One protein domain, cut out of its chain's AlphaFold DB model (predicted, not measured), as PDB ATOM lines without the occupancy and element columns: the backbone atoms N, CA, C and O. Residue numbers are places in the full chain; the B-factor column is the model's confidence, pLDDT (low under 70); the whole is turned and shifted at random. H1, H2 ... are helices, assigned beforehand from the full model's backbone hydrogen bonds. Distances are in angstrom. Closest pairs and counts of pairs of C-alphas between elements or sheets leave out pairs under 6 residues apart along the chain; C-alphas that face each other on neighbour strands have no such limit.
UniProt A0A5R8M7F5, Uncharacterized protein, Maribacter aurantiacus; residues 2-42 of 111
ATOM      1  N   GLY A   2      33.049  78.531 -10.272       76.50
ATOM      2  CA  GLY A   2      32.895  79.622 -11.256       76.50
ATOM      3  C   GLY A   2      33.741  80.870 -10.967       76.50
ATOM      4  O   GLY A   2      34.491  81.293 -11.827       76.50
ATOM      5  N   VAL A   3      33.701  81.390  -9.734       75.38
ATOM      6  CA  VAL A   3      34.542  82.538  -9.320       75.38
ATOM      7  C   VAL A   3      36.038  82.216  -9.399       75.38
ATOM      8  O   VAL A   3      36.822  83.031  -9.844       75.38
ATOM      9  N   TYR A   4      36.425  80.993  -9.041       74.06
ATOM     10  CA  TYR A   4      37.817  80.549  -9.136       74.06
ATOM     11  C   TYR A   4      38.310  80.489 -10.592       74.06
ATOM     12  O   TYR A   4      39.419  80.911 -10.884       74.06
ATOM     13  N   LEU A   5      37.468  80.006 -11.511       79.25
ATOM     14  CA  LEU A   5      37.769  80.002 -12.944       79.25
ATOM     15  C   LEU A   5      37.784  81.415 -13.534       79.25
ATOM     16  O   LEU A   5      38.543  81.658 -14.460       79.25
ATOM     17  N   LEU A   6      36.962  82.324 -13.002       82.94
ATOM     18  CA  LEU A   6      36.975  83.725 -13.405       82.94
ATOM     19  C   LEU A   6      38.313  84.378 -13.046       82.94
ATOM     20  O   LEU A   6      38.873  85.055 -13.894       82.94
ATOM     21  N   ASN A   7      38.851  84.124 -11.850       82.12
ATOM     22  CA  ASN A   7      40.169  84.645 -11.474       82.12
ATOM     23  C   ASN A   7      41.265  84.159 -12.427       82.12
ATOM     24  O   ASN A   7      42.051  84.972 -12.867       82.12
ATOM     25  N   ILE A   8      41.262  82.875 -12.810       77.44
ATOM     26  CA  ILE A   8      42.250  82.317 -13.760       77.44
ATOM     27  C   ILE A   8      42.089  82.899 -15.177       77.44
ATOM     28  O   ILE A   8      42.984  82.787 -16.001       77.44
ATOM     29  N   SER A   9      40.926  83.466 -15.506       79.81
ATOM     30  CA  SER A   9      40.696  84.090 -16.816       79.81
ATOM     31  C   SER A   9      41.065  85.569 -16.874       79.81
ATOM     32  O   SER A   9      40.912  86.173 -17.934       79.81
ATOM     33  N   VAL A  10      41.456  86.159 -15.743       83.62
ATOM     34  CA  VAL A  10      41.952  87.530 -15.694       83.62
ATOM     35  C   VAL A  10      43.463  87.436 -15.794       83.62
ATOM     36  O   VAL A  10      44.110  87.071 -14.829       83.62
ATOM     37  N   ASP A  11      43.957  87.649 -17.003       79.50
ATOM     38  CA  ASP A  11      45.373  87.688 -17.339       79.50
ATOM     39  C   ASP A  11      45.508  88.541 -18.614       79.50
ATOM     40  O   ASP A  11      44.702  88.432 -19.556       79.50
ATOM     41  N   THR A  12      46.470  89.451 -18.617       79.75
ATOM     42  CA  THR A  12      46.793  90.322 -19.742       79.75
ATOM     43  C   THR A  12      47.802  89.642 -20.652       79.75
ATOM     44  O   THR A  12      48.907  89.322 -20.255       79.75
ATOM     45  N   ILE A  13      47.454  89.476 -21.933       75.69
ATOM     46  CA  ILE A  13      48.374  88.884 -22.918       75.69
ATOM     47  C   ILE A  13      49.668  89.708 -23.006       75.69
ATOM     48  O   ILE A  13      49.630  90.830 -23.525       75.69
ATOM     49  N   ASP A  14      50.805  89.108 -22.636       79.81
ATOM     50  CA  ASP A  14      52.119  89.687 -22.928       79.81
ATOM     51  C   ASP A  14      52.409  89.593 -24.444       79.81
ATOM     52  O   ASP A  14      52.411  88.507 -25.042       79.81
ATOM     53  N   PRO A  15      52.645  90.723 -25.142       81.25
ATOM     54  CA  PRO A  15      53.097  90.709 -26.531       81.25
ATOM     55  C   PRO A  15      54.522  90.160 -26.720       81.25
ATOM     56  O   PRO A  15      54.935  89.940 -27.868       81.25
ATOM     57  N   LYS A  16      55.311  90.013 -25.652       84.38
ATOM     58  CA  LYS A  16      56.690  89.531 -25.713       84.38
ATOM     59  C   LYS A  16      56.767  88.018 -25.468       84.38
ATOM     60  O   LYS A  16      55.861  87.403 -24.928       84.38
ATOM     61  N   PRO A  17      57.850  87.375 -25.935       82.62
ATOM     62  CA  PRO A  17      58.131  85.988 -25.581       82.62
ATOM     63  C   PRO A  17      58.391  85.797 -24.079       82.62
ATOM     64  O   PRO A  17      59.163  86.568 -23.520       82.62
ATOM     65  N   GLU A  18      57.927  84.673 -23.522       78.00
ATOM     66  CA  GLU A  18      58.054  84.235 -22.109       78.00
ATOM     67  C   GLU A  18      59.469  84.323 -21.491       78.00
ATOM     68  O   GLU A  18      59.638  84.319 -20.280       78.00
ATOM     69  N   TYR A  19      60.534  84.345 -22.300       81.69
ATOM     70  CA  TYR A  19      61.909  84.445 -21.786       81.69
ATOM     71  C   TYR A  19      62.364  85.889 -21.536       81.69
ATOM     72  O   TYR A  19      63.500  86.111 -21.102       81.69
ATOM     73  N   ILE A  20      61.547  86.870 -21.912       85.25
ATOM     74  CA  ILE A  20      61.802  88.283 -21.670       85.25
ATOM     75  C   ILE A  20      60.974  88.669 -20.448       85.25
ATOM     76  O   ILE A  20      59.764  88.530 -20.524       85.25
ATOM     77  N   PRO A  21      61.600  89.175 -19.371       85.12
ATOM     78  CA  PRO A  21      60.856  89.572 -18.187       85.12
ATOM     79  C   PRO A  21      59.880  90.697 -18.519       85.12
ATOM     80  O   PRO A  21      60.177  91.589 -19.343       85.12
ATOM     81  N   GLU A  22      58.744  90.662 -17.843       84.50
ATOM     82  CA  GLU A  22      57.713  91.670 -17.971       84.50
ATOM     83  C   GLU A  22      58.174  93.022 -17.418       84.50
ATOM     84  O   GLU A  22      59.214  93.176 -16.765       84.50
ATOM     85  N   ASN A  23      57.425  94.067 -17.762       88.81
ATOM     86  CA  ASN A  23      57.716  95.402 -17.267       88.81
ATOM     87  C   ASN A  23      56.808  95.736 -16.083       88.81
ATOM     88  O   ASN A  23      55.814  96.424 -16.271       88.81
ATOM     89  N   LEU A  24      57.249  95.375 -14.878       89.38
ATOM     90  CA  LEU A  24      56.548  95.603 -13.599       89.38
ATOM     91  C   LEU A  24      56.285  97.080 -13.240       89.38
ATOM     92  O   LEU A  24      55.780  97.392 -12.170       89.38
ATOM     93  N   ALA A  25      56.707  98.025 -14.084       91.12
ATOM     94  CA  ALA A  25      56.340  99.434 -13.949       91.12
ATOM     95  C   ALA A  25      54.986  99.761 -14.604       91.12
ATOM     96  O   ALA A  25      54.562 100.917 -14.570       91.12
ATOM     97  N   PHE A  26      54.376  98.798 -15.289       89.00
ATOM     98  CA  PHE A  26      53.036  98.909 -15.837       89.00
ATOM     99  C   PHE A  26      52.085  98.104 -14.954       89.00
ATOM    100  O   PHE A  26      52.461  97.037 -14.499       89.00
ATOM    101  N   ASN A  27      50.901  98.660 -14.697       89.31
ATOM    102  CA  ASN A  27      49.886  98.031 -13.865       89.31
ATOM    103  C   ASN A  27      49.015  97.139 -14.749       89.31
ATOM    104  O   ASN A  27      48.021  97.613 -15.320       89.31
ATOM    105  N   ASP A  28      49.422  95.890 -14.914       90.25
ATOM    106  CA  ASP A  28      48.661  94.900 -15.655       90.25
ATOM    107  C   ASP A  28      47.486  94.388 -14.790       90.25
ATOM    108  O   ASP A  28      47.153  94.973 -13.758       90.25
ATOM    109  N   GLN A  29      46.677  93.454 -15.294       90.00
ATOM    110  CA  GLN A  29      45.516  92.943 -14.547       90.00
ATOM    111  C   GLN A  29      45.620  91.427 -14.451       90.00
ATOM    112  O   GLN A  29      45.286  90.721 -15.404       90.00
ATOM    113  N   GLU A  30      46.017  90.953 -13.275       88.62
ATOM    114  CA  GLU A  30      46.294  89.550 -12.958       88.62
ATOM    115  C   GLU A  30      45.131  88.894 -12.187       88.62
ATOM    116  O   GLU A  30      45.026  87.669 -12.065       88.62
ATOM    117  N   SER A  31      44.213  89.693 -11.621       88.94
ATOM    118  CA  SER A  31      43.093  89.142 -10.855       88.94
ATOM    119  C   SER A  31      41.781  89.919 -10.950       88.94
ATOM    120  O   SER A  31      41.709  91.131 -11.133       88.94
ATOM    121  N   ILE A  32      40.659  89.217 -10.725       91.88
ATOM    122  CA  ILE A  32      39.343  89.881 -10.630       91.88
ATOM    123  C   ILE A  32      39.292  90.909  -9.491       91.88
ATOM    124  O   ILE A  32      38.439  91.797  -9.495       91.88
ATOM    125  N   VAL A  33      40.136  90.734  -8.470       92.62
ATOM    126  CA  VAL A  33      40.151  91.612  -7.303       92.62
ATOM    127  C   VAL A  33      40.785  92.943  -7.686       92.62
ATOM    128  O   VAL A  33      40.193  93.969  -7.357       92.62
ATOM    129  N   GLU A  34      41.884  92.931  -8.441       92.94
ATOM    130  CA  GLU A  34      42.471  94.141  -9.033       92.94
ATOM    131  C   GLU A  34      41.462  94.863  -9.923       92.94
ATOM    132  O   GLU A  34      41.213  96.045  -9.707       92.94
ATOM    133  N   ILE A  35      40.726  94.162 -10.796       92.00
ATOM    134  CA  ILE A  35      39.693  94.814 -11.624       92.00
ATOM    135  C   ILE A  35      38.684  95.572 -10.747       92.00
ATOM    136  O   ILE A  35      38.295  96.705 -11.036       92.00
ATOM    137  N   VAL A  36      38.219  94.960  -9.658       94.56
ATOM    138  CA  VAL A  36      37.248  95.615  -8.775       94.56
ATOM    139  C   VAL A  36      37.877  96.792  -8.027       94.56
ATOM    140  O   VAL A  36      37.248  97.838  -7.895       94.56
ATOM    141  N   VAL A  37      39.088  96.646  -7.508       96.31
ATOM    142  CA  VAL A  37      39.709  97.656  -6.641       96.31
ATOM    143  C   VAL A  37      40.309  98.806  -7.448       96.31
ATOM    144  O   VAL A  37      40.106  99.973  -7.118       96.31
ATOM    145  N   GLU A  38      40.987  98.500  -8.535       95.25
ATOM    146  CA  GLU A  38      41.736  99.469  -9.321       95.25
ATOM    147  C   GLU A  38      40.834 100.100 -10.378       95.25
ATOM    148  O   GLU A  38      40.681 101.320 -10.409       95.25
ATOM    149  N   GLN A  39      40.118  99.287 -11.167       91.44
ATOM    150  CA  GLN A  39      39.291  99.802 -12.267       91.44
ATOM    151  C   GLN A  39      37.928 100.331 -11.802       91.44
ATOM    152  O   GLN A  39      37.456 101.348 -12.315       91.44
ATOM    153  N   LEU A  40      37.256  99.661 -10.852       94.12
ATOM    154  CA  LEU A  40      35.929 100.111 -10.392       94.12
ATOM    155  C   LEU A  40      35.988 101.100  -9.224       94.12
ATOM    156  O   LEU A  40      35.155 102.007  -9.171       94.12
ATOM    157  N   LEU A  41      36.915 100.925  -8.276       96.56
ATOM    158  CA  LEU A  41      37.036 101.819  -7.116       96.56
ATOM    159  C   LEU A  41      38.082 102.930  -7.305       96.56
ATOM    160  O   LEU A  41      38.034 103.908  -6.558       96.56
ATOM    161  N   GLY A  42      38.958 102.832  -8.310       93.19
ATOM    162  CA  GLY A  42      39.926 103.877  -8.658       93.19
ATOM    163  C   GLY A  42      41.170 103.908  -7.770       93.19
ATOM    164  O   GLY A  42      41.801 104.958  -7.654       93.19
TER     165      GLY A  42
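This is residues 2 to 42 of the 111 residues of an uncharacterized protein of Maribacter aurantiacus (UniProt A0A5R8M7F5). Little regular structure is present: two short helices, H1 and H2, form a corner at one end of a flat outline, and a long loop, residues 9 to 31, swings out from H1 and folds back to H2. Residues 15 to 21 of that loop stick out free. The printed part has 41 residues with two named helices, H1 then H2, and no named strand; the class is all helix, with under half of the residues in named elements. It is loose, with a radius of gyration of the C-alphas of 11.9 A and spans of 30 by 25 by 11 A.

H1 is residues 2 to 8, 10.1 A long from C-alpha 2 at (32.895, 79.622, -11.256) to C-alpha 8. H2 is residues 32 to 40, 10.8 A long, ending with C-alpha 40 at (35.929, 100.111, -10.392).

H1 and H2 are close but not clearly touching; their closest C-alphas, of Asn 7 and Ile 32, are 5.4 A apart. Their lines stand about perpendicular, at 79 degrees. In both helices every O i to N i+4 pair is within hydrogen-bond range.

The two C-alphas farthest apart, of Tyr 19 and Leu 41, are 33.7 A apart. The link from H1 to H2, 23 residues, is long. The printed part has no cut, and no printed residue is under 70 in pLDDT.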